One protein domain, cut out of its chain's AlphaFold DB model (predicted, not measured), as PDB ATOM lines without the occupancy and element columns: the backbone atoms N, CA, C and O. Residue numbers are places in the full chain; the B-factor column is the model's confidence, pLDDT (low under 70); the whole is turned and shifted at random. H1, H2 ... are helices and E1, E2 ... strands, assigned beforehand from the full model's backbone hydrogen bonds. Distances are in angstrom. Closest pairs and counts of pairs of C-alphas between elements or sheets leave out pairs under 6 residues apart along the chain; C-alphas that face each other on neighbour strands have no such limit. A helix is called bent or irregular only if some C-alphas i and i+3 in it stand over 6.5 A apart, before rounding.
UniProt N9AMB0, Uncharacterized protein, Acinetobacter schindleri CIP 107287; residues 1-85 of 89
ATOM      1  N   MET A   1      41.550 -25.359  35.352       94.50
ATOM      2  CA  MET A   1      41.155 -25.817  34.004       94.50
ATOM      3  C   MET A   1      39.770 -25.305  33.618       94.50
ATOM      4  O   MET A   1      38.937 -25.122  34.500       94.50
ATOM      5  N   ASN A   2      39.515 -25.068  32.328       96.19
ATOM      6  CA  ASN A   2      38.188 -24.730  31.794       96.19
ATOM      7  C   ASN A   2      37.565 -25.955  31.120       96.19
ATOM      8  O   ASN A   2      38.271 -26.708  30.455       96.19
ATOM      9  N   VAL A   3      36.251 -26.126  31.236       95.88
ATOM     10  CA  VAL A   3      35.501 -27.103  30.444       95.88
ATOM     11  C   VAL A   3      35.468 -26.617  28.999       95.88
ATOM     12  O   VAL A   3      34.902 -25.562  28.708       95.88
ATOM     13  N   VAL A   4      36.073 -27.381  28.094       95.44
ATOM     14  CA  VAL A   4      36.160 -27.045  26.661       95.44
ATOM     15  C   VAL A   4      35.337 -27.974  25.776       95.44
ATOM     16  O   VAL A   4      35.113 -27.669  24.607       95.44
ATOM     17  N   GLY A   5      34.839 -29.089  26.314       93.44
ATOM     18  CA  GLY A   5      33.990 -29.995  25.556       93.44
ATOM     19  C   GLY A   5      33.425 -31.144  26.374       93.44
ATOM     20  O   GLY A   5      33.795 -31.364  27.527       93.44
ATOM     21  N   TYR A   6      32.538 -31.891  25.726       92.06
ATOM     22  CA  TYR A   6      31.942 -33.110  26.254       92.06
ATOM     23  C   TYR A   6      32.453 -34.300  25.458       92.06
ATOM     24  O   TYR A   6      32.576 -34.239  24.233       92.06
ATOM     25  N   LEU A   7      32.721 -35.383  26.165       88.31
ATOM     26  CA  LEU A   7      33.105 -36.666  25.608       88.31
ATOM     27  C   LEU A   7      31.982 -37.686  25.849       88.31
ATOM     28  O   LEU A   7      30.929 -37.382  26.418       88.31
ATOM     29  N   HIS A   8      32.184 -38.912  25.371       79.88
ATOM     30  CA  HIS A   8      31.213 -39.989  25.547       79.88
ATOM     31  C   HIS A   8      30.939 -40.273  27.036       79.88
ATOM     32  O   HIS A   8      31.783 -40.049  27.895       79.88
ATOM     33  N   HIS A   9      29.743 -40.788  27.337       76.31
ATOM     34  CA  HIS A   9      29.331 -41.184  28.693       76.31
ATOM     35  C   HIS A   9      29.337 -40.064  29.753       76.31
ATOM     36  O   HIS A   9      29.552 -40.349  30.929       76.31
ATOM     37  N   ALA A  10      29.040 -38.821  29.353       80.25
ATOM     38  CA  ALA A  10      29.004 -37.645  30.233       80.25
ATOM     39  C   ALA A  10      30.370 -37.245  30.824       80.25
ATOM     40  O   ALA A  10      30.436 -36.563  31.845       80.25
ATOM     41  N   ASP A  11      31.455 -37.641  30.160       91.44
ATOM     42  CA  ASP A  11      32.791 -37.169  30.495       91.44
ATOM     43  C   ASP A  11      33.015 -35.743  29.992       91.44
ATOM     44  O   ASP A  11      32.496 -35.332  28.953       91.44
ATOM     45  N   LEU A  12      33.813 -34.985  30.735       94.38
ATOM     46  CA  LEU A  12      34.118 -33.592  30.449       94.38
ATOM     47  C   LEU A  12      35.588 -33.454  30.091       94.38
ATOM     48  O   LEU A  12      36.462 -33.940  30.811       94.38
ATOM     49  N   LEU A  13      35.841 -32.759  28.986       95.31
ATOM     50  CA  LEU A  13      37.175 -32.374  28.566       95.31
ATOM     51  C   LEU A  13      37.517 -31.023  29.182       95.31
ATOM     52  O   LEU A  13      36.834 -30.021  28.947       95.31
ATOM     53  N   LEU A  14      38.592 -31.015  29.954       96.06
ATOM     54  CA  LEU A  14      39.151 -29.841  30.590       96.06
ATOM     55  C   LEU A  14      40.451 -29.436  29.898       96.06
ATOM     56  O   LEU A  14      41.242 -30.300  29.519       96.06
ATOM     57  N   GLU A  15      40.686 -28.133  29.784       96.00
ATOM     58  CA  GLU A  15      41.920 -27.573  29.233       96.00
ATOM     59  C   GLU A  15      42.369 -26.330  30.011       96.00
ATOM     60  O   GLU A  15      41.561 -25.473  30.395       96.00
ATOM     61  N   ASP A  16      43.672 -26.223  30.242       93.69
ATOM     62  CA  ASP A  16      44.358 -24.978  30.580       93.69
ATOM     63  C   ASP A  16      45.783 -24.954  30.008       93.69
ATOM     64  O   ASP A  16      46.155 -25.776  29.175       93.69
ATOM     65  N   GLU A  17      46.580 -23.979  30.442       91.00
ATOM     66  CA  GLU A  17      47.965 -23.796  30.006       91.00
ATOM     67  C   GLU A  17      48.879 -24.990  30.343       91.00
ATOM     68  O   GLU A  17      49.912 -25.157  29.697       91.00
ATOM     69  N   GLN A  18      48.526 -25.821  31.330       86.62
ATOM     70  CA  GLN A  18      49.320 -26.987  31.730       86.62
ATOM     71  C   GLN A  18      48.984 -28.229  30.896       86.62
ATOM     72  O   GLN A  18      49.826 -29.117  30.755       86.62
ATOM     73  N   GLY A  19      47.784 -28.296  30.311       92.88
ATOM     74  CA  GLY A  19      47.395 -29.375  29.412       92.88
ATOM     75  C   GLY A  19      45.904 -29.700  29.430       92.88
ATOM     76  O   GLY A  19      45.051 -28.847  29.666       92.88
ATOM     77  N   MET A  20      45.610 -30.967  29.142       95.12
ATOM     78  CA  MET A  20      44.271 -31.525  28.992       95.12
ATOM     79  C   MET A  20      43.979 -32.526  30.112       95.12
ATOM     80  O   MET A  20      44.838 -33.331  30.479       95.12
ATOM     81  N   ALA A  21      42.735 -32.559  30.580       95.38
ATOM     82  CA  ALA A  21      42.254 -33.586  31.495       95.38
ATOM     83  C   ALA A  21      40.846 -34.059  31.123       95.38
ATOM     84  O   ALA A  21      40.063 -33.318  30.537       95.38
ATOM     85  N   ILE A  22      40.521 -35.300  31.482       94.81
ATOM     86  CA  ILE A  22      39.168 -35.848  31.360       94.81
ATOM     87  C   ILE A  22      38.670 -36.186  32.754       94.81
ATOM     88  O   ILE A  22      39.287 -36.998  33.452       94.81
ATOM     89  N   ILE A  23      37.541 -35.599  33.134       94.69
ATOM     90  CA  ILE A  23      36.860 -35.910  34.391       94.69
ATOM     91  C   ILE A  23      35.468 -36.477  34.124       94.69
ATOM     92  O   ILE A  23      34.841 -36.158  33.118       94.69
ATOM     93  N   GLY A  24      34.976 -37.303  35.040       93.44
ATOM     94  CA  GLY A  24      33.617 -37.834  34.980       93.44
ATOM     95  C   GLY A  24      33.086 -38.232  36.353       93.44
ATOM     96  O   GLY A  24      33.818 -38.226  37.344       93.44
ATOM     97  N   GLY A  25      31.804 -38.590  36.406       90.00
ATOM     98  CA  GLY A  25      31.150 -39.056  37.635       90.00
ATOM     99  C   GLY A  25      30.898 -37.972  38.689       90.00
ATOM    100  O   GLY A  25      30.670 -38.321  39.844       90.00
ATOM    101  N   GLY A  26      30.959 -36.693  38.303       88.19
ATOM    102  CA  GLY A  26      30.547 -35.572  39.148       88.19
ATOM    103  C   GLY A  26      29.030 -35.498  39.326       88.19
ATOM    104  O   GLY A  26      28.267 -36.056  38.536       88.19
ATOM    105  N   ASN A  27      28.597 -34.795  40.369       90.56
ATOM    106  CA  ASN A  27      27.187 -34.547  40.666       90.56
ATOM    107  C   ASN A  27      26.653 -33.297  39.955       90.56
ATOM    108  O   ASN A  27      25.440 -33.152  39.797       90.56
ATOM    109  N   TYR A  28      27.540 -32.395  39.525       89.38
ATOM    110  CA  TYR A  28      27.157 -31.207  38.771       89.38
ATOM    111  C   TYR A  28      27.215 -31.429  37.260       89.38
ATOM    112  O   TYR A  28      28.152 -32.015  36.720       89.38
ATOM    113  N   VAL A  29      26.220 -30.877  36.565       88.56
ATOM    114  CA  VAL A  29      26.246 -30.734  35.108       88.56
ATOM    115  C   VAL A  29      27.028 -29.468  34.779       88.56
ATOM    116  O   VAL A  29      26.571 -28.368  35.091       88.56
ATOM    117  N   LEU A  30      28.204 -29.626  34.175       92.31
ATOM    118  CA  LEU A  30      29.056 -28.501  33.790       92.31
ATOM    119  C   LEU A  30      28.830 -28.113  32.336       92.31
ATOM    120  O   LEU A  30      28.608 -28.967  31.485       92.31
ATOM    121  N   SER A  31      28.913 -26.816  32.075       92.44
ATOM    122  CA  SER A  31      28.842 -26.203  30.757       92.44
ATOM    123  C   SER A  31      30.221 -25.822  30.233       92.44
ATOM    124  O   SER A  31      31.148 -25.564  30.999       92.44
ATOM    125  N   VAL A  32      30.360 -25.731  28.908       94.12
ATOM    126  CA  VAL A  32      31.567 -25.164  28.287       94.12
ATOM    127  C   VAL A  32      31.786 -23.742  28.811       94.12
ATOM    128  O   VAL A  32      30.866 -22.924  28.803       94.12
ATOM    129  N   GLY A  33      33.007 -23.463  29.265       93.38
ATOM    130  CA  GLY A  33      33.385 -22.215  29.931       93.38
ATOM    131  C   GLY A  33      33.369 -22.280  31.461       93.38
ATOM    132  O   GLY A  33      33.973 -21.413  32.096       93.38
ATOM    133  N   ASP A  34      32.754 -23.299  32.071       95.19
ATOM    134  CA  ASP A  34      32.865 -23.513  33.515       95.19
ATOM    135  C   ASP A  34      34.306 -23.852  33.901       95.19
ATOM    136  O   ASP A  34      35.066 -24.447  33.132       95.19
ATOM    137  N   LYS A  35      34.695 -23.469  35.115       95.56
ATOM    138  CA  LYS A  35      36.045 -23.698  35.631       95.56
ATOM    139  C   LYS A  35      36.036 -24.823  36.640       95.56
ATOM    140  O   LYS A  35      35.184 -24.850  37.521       95.56
ATOM    141  N   VAL A  36      37.028 -25.696  36.535       95.44
ATOM    142  CA  VAL A  36      37.270 -26.791  37.471       95.44
ATOM    143  C   VAL A  36      38.703 -26.712  37.984       95.44
ATOM    144  O   VAL A  36      39.655 -26.574  37.205       95.44
ATOM    145  N   SER A  37      38.847 -26.819  39.299       94.62
ATOM    146  CA  SER A  37      40.129 -26.847  40.000       94.62
ATOM    147  C   SER A  37      40.241 -28.135  40.810       94.62
ATOM    148  O   SER A  37      39.453 -28.369  41.724       94.62
ATOM    149  N   LEU A  38      41.234 -28.969  40.494       93.00
ATOM    150  CA  LEU A  38      41.542 -30.189  41.245       93.00
ATOM    151  C   LEU A  38      42.183 -29.799  42.587       93.00
ATOM    152  O   LEU A  38      43.294 -29.276  42.607       93.00
ATOM    153  N   LYS A  39      41.494 -30.029  43.712       93.88
ATOM    154  CA  LYS A  39      41.987 -29.650  45.050       93.88
ATOM    155  C   LYS A  39      42.892 -30.710  45.664       93.88
ATOM    156  O   LYS A  39      44.013 -30.420  46.072       93.88
ATOM    157  N   ARG A  40      42.377 -31.932  45.815       93.50
ATOM    158  CA  ARG A  40      43.109 -33.045  46.435       93.50
ATOM    159  C   ARG A  40      42.547 -34.391  46.017       93.50
ATOM    160  O   ARG A  40      41.368 -34.505  45.693       93.50
ATOM    161  N   ILE A  41      43.381 -35.416  46.122       95.31
ATOM    162  CA  ILE A  41      42.979 -36.804  45.904       95.31
ATOM    163  C   ILE A  41      42.252 -37.314  47.152       95.31
ATOM    164  O   ILE A  41      42.761 -37.181  48.264       95.31
ATOM    165  N   LEU A  42      41.068 -37.893  46.961       95.06
ATOM    166  CA  LEU A  42      40.297 -38.588  47.994       95.06
ATOM    167  C   LEU A  42      40.585 -40.096  47.995       95.06
ATOM    168  O   LEU A  42      40.651 -40.704  49.058       95.06
ATOM    169  N   ASP A  43      40.785 -40.687  46.814       94.75
ATOM    170  CA  ASP A  43      41.151 -42.097  46.643       94.75
ATOM    171  C   ASP A  43      42.102 -42.233  45.444       94.75
ATOM    172  O   ASP A  43      41.713 -41.994  44.300       94.75
ATOM    173  N   GLN A  44      43.358 -42.608  45.706       90.75
ATOM    174  CA  GLN A  44      44.384 -42.759  44.667       90.75
ATOM    175  C   GLN A  44      44.106 -43.934  43.727       90.75
ATOM    176  O   GLN A  44      44.347 -43.816  42.528       90.75
ATOM    177  N   ASN A  45      43.562 -45.041  44.240       92.25
ATOM    178  CA  ASN A  45      43.304 -46.234  43.434       92.25
ATOM    179  C   ASN A  45      42.191 -45.979  42.420       92.25
ATOM    180  O   ASN A  45      42.249 -46.456  41.289       92.25
ATOM    181  N   LYS A  46      41.186 -45.195  42.818       91.38
ATOM    182  CA  LYS A  46      40.075 -44.799  41.942       91.38
ATOM    183  C   LYS A  46      40.335 -43.509  41.174       91.38
ATOM    184  O   LYS A  46      39.482 -43.121  40.383       91.38
ATOM    185  N   LYS A  47      41.460 -42.830  41.428       94.38
ATOM    186  CA  LYS A  47      41.726 -41.465  40.950       94.38
ATOM    187  C   LYS A  47      40.541 -40.526  41.223       94.38
ATOM    188  O   LYS A  47      40.132 -39.762  40.353       94.38
ATOM    189  N   LEU A  48      39.953 -40.624  42.416       96.38
ATOM    190  CA  LEU A  48      38.842 -39.775  42.846       96.38
ATOM    191  C   LEU A  48      39.405 -38.490  43.455       96.38
ATOM    192  O   LEU A  48      40.187 -38.553  44.406       96.38
ATOM    193  N   TYR A  49      38.990 -37.341  42.938       96.75
ATOM    194  CA  TYR A  49      39.436 -36.023  43.375       96.75
ATOM    195  C   TYR A  49      38.281 -35.227  43.963       96.75
ATOM    196  O   TYR A  49      37.165 -35.273  43.452       96.75
ATOM    197  N   LEU A  50      38.584 -34.449  44.999       96.62
ATOM    198  CA  LEU A  50      37.779 -33.297  45.377       96.62
ATOM    199  C   LEU A  50      38.111 -32.156  44.412       96.62
ATOM    200  O   LEU A  50      39.293 -31.843  44.215       96.62
ATOM    201  N   VAL A  51      37.086 -31.533  43.843       95.81
ATOM    202  CA  VAL A  51      37.207 -30.416  42.907       95.81
ATOM    203  C   VAL A  51      36.410 -29.212  43.380       95.81
ATOM    204  O   VAL A  51      35.368 -29.366  44.011       95.81
ATOM    205  N   ASP A  52      36.893 -28.025  43.027       96.56
ATOM    206  CA  ASP A  52      36.096 -26.800  43.051       96.56
ATOM    207  C   ASP A  52      35.602 -26.490  41.645       96.56
ATOM    208  O   ASP A  52      36.384 -26.470  40.692       96.56
ATOM    209  N   ILE A  53      34.316 -26.188  41.538       95.50
ATOM    210  CA  ILE A  53      33.641 -25.791  40.311       95.50
ATOM    211  C   ILE A  53      33.229 -24.331  40.427       95.50
ATOM    212  O   ILE A  53      32.655 -23.912  41.432       95.50
ATOM    213  N   SER A  54      33.468 -23.561  39.375       95.25
ATOM    214  CA  SER A  54      32.964 -22.202  39.250       95.25
ATOM    215  C   SER A  54      32.220 -22.028  37.934       95.25
ATOM    216  O   SER A  54      32.808 -22.124  36.853       95.25
ATOM    217  N   PHE A  55      30.924 -21.743  38.038       93.56
ATOM    218  CA  PHE A  55      30.030 -21.659  36.890       93.56
ATOM    219  C   PHE A  55      30.174 -20.332  36.145       93.56
ATOM    220  O   PHE A  55      30.057 -19.254  36.738       93.56
ATOM    221  N   ALA A  56      30.350 -20.406  34.828       91.62
ATOM    222  CA  ALA A  56      30.344 -19.248  33.942       91.62
ATOM    223  C   ALA A  56      28.981 -18.533  33.956       91.62
ATOM    224  O   ALA A  56      28.925 -17.309  33.883       91.62
ATOM    225  N   SER A  57      27.886 -19.281  34.141       87.44
ATOM    226  CA  SER A  57      26.518 -18.742  34.216       87.44
ATOM    227  C   SER A  57      26.297 -17.760  35.372       87.44
ATOM    228  O   SER A  57      25.439 -16.886  35.273       87.44
ATOM    229  N   ASN A  58      27.084 -17.865  36.444       88.19
ATOM    230  CA  ASN A  58      27.052 -16.941  37.575       88.19
ATOM    231  C   ASN A  58      28.251 -15.977  37.562       88.19
ATOM    232  O   ASN A  58      28.696 -15.531  38.615       88.19
ATOM    233  N   ASN A  59      28.838 -15.691  36.392       86.19
ATOM    234  CA  ASN A  59      30.049 -14.871  36.248       86.19
ATOM    235  C   ASN A  59      31.210 -15.336  37.144       86.19
ATOM    236  O   ASN A  59      31.985 -14.518  37.637       86.19
ATOM    237  N   HIS A  60      31.303 -16.644  37.402       87.38
ATOM    238  CA  HIS A  60      32.247 -17.226  38.354       87.38
ATOM    239  C   HIS A  60      32.147 -16.657  39.786       87.38
ATOM    240  O   HIS A  60      33.100 -16.732  40.562       87.38
ATOM    241  N   ASN A  61      30.993 -16.096  40.162       84.81
ATOM    242  CA  ASN A  61      30.741 -15.505  41.474       84.81
ATOM    243  C   ASN A  61      30.368 -16.585  42.503       84.81
ATOM    244  O   ASN A  61      29.243 -16.655  42.997       84.81
ATOM    245  N   GLY A  62      31.316 -17.481  42.759       89.31
ATOM    246  CA  GLY A  62      31.169 -18.595  43.685       89.31
ATOM    247  C   GLY A  62      31.988 -19.809  43.268       89.31
ATOM    248  O   GLY A  62      32.327 -19.990  42.091       89.31
ATOM    249  N   THR A  63      32.285 -20.642  44.259       92.81
ATOM    250  CA  THR A  63      32.886 -21.960  44.084       92.81
ATOM    251  C   THR A  63      32.036 -23.004  44.795       92.81
ATOM    252  O   THR A  63      31.512 -22.764  45.883       92.81
ATOM    253  N   TYR A  64      31.882 -24.157  44.156       94.19
ATOM    254  CA  TYR A  64      31.081 -25.275  44.636       94.19
ATOM    255  C   TYR A  64      31.953 -26.521  44.663       94.19
ATOM    256  O   TYR A  64      32.677 -26.781  43.705       94.19
ATOM    257  N   GLU A  65      31.900 -27.276  45.756       95.50
ATOM    258  CA  GLU A  65      32.691 -28.497  45.891       95.50
ATOM    259  C   GLU A  65      31.962 -29.688  45.268       95.50
ATOM    260  O   GLU A  65      30.759 -29.866  45.459       95.50
ATOM    261  N   ASP A  66      32.708 -30.530  44.560       95.12
ATOM    262  CA  ASP A  66      32.223 -31.807  44.038       95.12
ATOM    263  C   ASP A  66      33.335 -32.859  44.053       95.12
ATOM    264  O   ASP A  66      34.499 -32.572  44.342       95.12
ATOM    265  N   GLN A  67      32.978 -34.102  43.752       95.81
ATOM    266  CA  GLN A  67      33.912 -35.207  43.616       95.81
ATOM    267  C   GLN A  67      33.856 -35.741  42.195       95.81
ATOM    268  O   GLN A  67      32.788 -36.084  41.698       95.81
ATOM    269  N   CYS A  68      35.006 -35.836  41.536       94.81
ATOM    270  CA  CYS A  68      35.088 -36.338  40.170       94.81
ATOM    271  C   CYS A  68      36.208 -37.362  40.038       94.81
ATOM    272  O   CYS A  68      37.235 -37.290  40.715       94.81
ATOM    273  N   VAL A  69      36.021 -38.316  39.136       95.44
ATOM    274  CA  VAL A  69      37.047 -39.289  38.767       95.44
ATOM    275  C   VAL A  69      37.891 -38.707  37.641       95.44
ATOM    276  O   VAL A  69      37.355 -38.356  36.590       95.44
ATOM    277  N   LEU A  70      39.205 -38.638  37.847       94.38
ATOM    278  CA  LEU A  70      40.166 -38.246  36.819       94.38
ATOM    279  C   LEU A  70      40.488 -39.457  35.935       94.38
ATOM    280  O   LEU A  70      41.162 -40.402  36.354       94.38
ATOM    281  N   LYS A  71      39.998 -39.429  34.696       93.19
ATOM    282  CA  LYS A  71      40.148 -40.515  33.717       93.19
ATOM    283  C   LYS A  71      41.414 -40.371  32.877       93.19
ATOM    284  O   LYS A  71      42.035 -41.375  32.534       93.19
ATOM    285  N   PHE A  72      41.815 -39.137  32.591       93.44
ATOM    286  CA  PHE A  72      43.006 -38.808  31.812       93.44
ATOM    287  C   PHE A  72      43.583 -37.463  32.262       93.44
ATOM    288  O   PHE A  72      42.828 -36.565  32.625       93.44
ATOM    289  N   GLU A  73      44.904 -37.327  32.187       93.81
ATOM    290  CA  GLU A  73      45.642 -36.074  32.355       93.81
ATOM    291  C   GLU A  73      46.902 -36.146  31.482       93.81
ATOM    292  O   GLU A  73      47.595 -37.167  31.473       93.81
ATOM    293  N   GLY A  74      47.189 -35.089  30.725       94.00
ATOM    294  CA  GLY A  74      48.372 -35.027  29.873       94.00
ATOM    295  C   GLY A  74      48.349 -33.861  28.891       94.00
ATOM    296  O   GLY A  74      47.405 -33.078  28.841       94.00
ATOM    297  N   CYS A  75      49.395 -33.736  28.076       93.50
ATOM    298  CA  CYS A  75      49.441 -32.717  27.030       93.50
ATOM    299  C   CYS A  75      48.500 -33.053  25.858       93.50
ATOM    300  O   CYS A  75      47.959 -34.159  25.753       93.50
ATOM    301  N   ARG A  76      48.342 -32.104  24.928       89.56
ATOM    302  CA  ARG A  76      47.497 -32.271  23.738       89.56
ATOM    303  C   ARG A  76      47.889 -33.491  22.892       89.56
ATOM    304  O   ARG A  76      47.006 -34.209  22.430       89.56
ATOM    305  N   ASP A  77      49.184 -33.761  22.735       91.06
ATOM    306  CA  ASP A  77      49.661 -34.920  21.969       91.06
ATOM    307  C   ASP A  77      49.290 -36.244  22.646       91.06
ATOM    308  O   ASP A  77      48.783 -37.156  21.992       91.06
ATOM    309  N   ALA A  78      49.463 -36.330  23.969       92.19
ATOM    310  CA  ALA A  78      49.051 -37.491  24.753       92.19
ATOM    311  C   ALA A  78      47.528 -37.699  24.696       92.19
ATOM    312  O   ALA A  78      47.061 -38.835  24.622       92.19
ATOM    313  N   PHE A  79      46.750 -36.613  24.677       91.00
ATOM    314  CA  PHE A  79      45.299 -36.679  24.526       91.00
ATOM    315  C   PHE A  79      44.888 -37.222  23.150       91.00
ATOM    316  O   PHE A  79      44.038 -38.107  23.067       91.00
ATOM    317  N   ASN A  80      45.528 -36.769  22.070       88.81
ATOM    318  CA  ASN A  80      45.261 -37.289  20.726       88.81
ATOM    319  C   ASN A  80      45.574 -38.793  20.623       88.81
ATOM    320  O   ASN A  80      44.794 -39.544  20.037       88.81
ATOM    321  N   GLN A  81      46.668 -39.249  21.244       88.31
ATOM    322  CA  GLN A  81      47.004 -40.677  21.335       88.31
ATOM    323  C   GLN A  81      45.992 -41.466  22.183       88.31
ATOM    324  O   GLN A  81      45.629 -42.600  21.856       88.31
ATOM    325  N   TYR A  82      45.507 -40.875  23.275       88.31
ATOM    326  CA  TYR A  82      44.467 -41.471  24.108       88.31
ATOM    327  C   TYR A  82      43.161 -41.666  23.322       88.31
ATOM    328  O   TYR A  82      42.570 -42.750  23.361       88.31
ATOM    329  N   LEU A  83      42.740 -40.665  22.543       84.50
ATOM    330  CA  LEU A  83      41.567 -40.763  21.672       84.50
ATOM    331  C   LEU A  83      41.743 -41.824  20.578       84.50
ATOM    332  O   LEU A  83      40.844 -42.637  20.365       84.50
ATOM    333  N   SER A  84      42.907 -41.885  19.924       80.62
ATOM    334  CA  SER A  84      43.153 -42.903  18.891       80.62
ATOM    335  C   SER A  84      43.141 -44.330  19.443       80.62
ATOM    336  O   SER A  84      42.797 -45.259  18.724       80.62
ATOM    337  N   THR A  85      43.507 -44.512  20.714       74.50
ATOM    338  CA  THR A  85      43.552 -45.837  21.359       74.50
ATOM    339  C   THR A  85      42.191 -46.260  21.919       74.50
ATOM    340  O   THR A  85      41.881 -47.446  21.969       74.50
TER     341      THR A  85
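This is residues 1 to 85 of the 89 residues of an uncharacterized protein of Acinetobacter schindleri CIP 107287 (UniProt N9AMB0). One six-stranded sheet folds back on itself into a small, partly closed barrel: E1, E2 and E3 make one wall, E5 and E4 the facing wall, and the long, bent E6 joins them as the hinge. The edge strands E1 and E4 come together near Asn 2 and Lys 35, and a short helix, H1, packs with its residues 76 to 82 mainly by E3 and E6. The printed part has 85 residues, with six named strands followed by one named helix; the sheet's order is E1, E2, E3, E6, E5, E4, all antiparallel, and the class is mostly strand. The whole is compact, with a radius of gyration of the C-alphas of 12.3 A and spans of 38 by 26 by 24 A.

Start at the hinge of this folded sheet, one sheet bent back into two leaves that face each other: E6, residues 64 to 74, bends by 82 degrees at residue 71. Its pairing is staggered: residues 64 to 69 pair with E5, residues 48 to 54, where N 66 and O 51 are 3.0 A apart, and residues 69 to 74 pair with E3, residues 19 to 24, where N 22 and O 72 are 2.9 A apart. Beyond E5 look for E4, residues 35 to 43, which bends by 64 degrees at residue 40; the two form a hairpin, with N 37 and O 52 at 2.9 A. Beyond E3 come E2, residues 12 to 16, with N 14 and O 21 at 2.8 A, and E1, residues 2 to 6, with N 4 and O 13 at 2.9 A. E1 E2 E3 and E4 E5 E6 are meanders, each strand the antiparallel neighbour of the one before; E3 E4 E5 E6 is a Greek key, a meander of three whose last strand is also the neighbour of E3. The closest C-alphas of E1 and E4, Asn 2 and Lys 35, are 4.5 A apart, while E1 and E5 are apart. H1, residues 76 to 85, is on the sheet at a height of 9.3 A, over E6 and across the strands, at 78 degrees to E6 on the local plane. In H1 every O i to N i+4 pair is within hydrogen-bond range.

Find C-alpha 2 at (38.188, -24.730, 31.794), where E1 begins; it runs 11.8 A. E2 covers 13.4 A, E3 17.1 A, E4 22.0 A and E5 18.9 A. E6 starts at C-alpha 64, (31.081, -25.275, 44.636), and runs 24.7 A. H1 covers 14.3 A and ends at C-alpha 85, (43.552, -45.837, 21.359).

The C-alphas farthest apart, those of Asn 61 and Thr 85, are 38.6 A apart. The printed part has no cut and no long link. The mean pLDDT of the printed part is 91.9, and no printed residue is under 70.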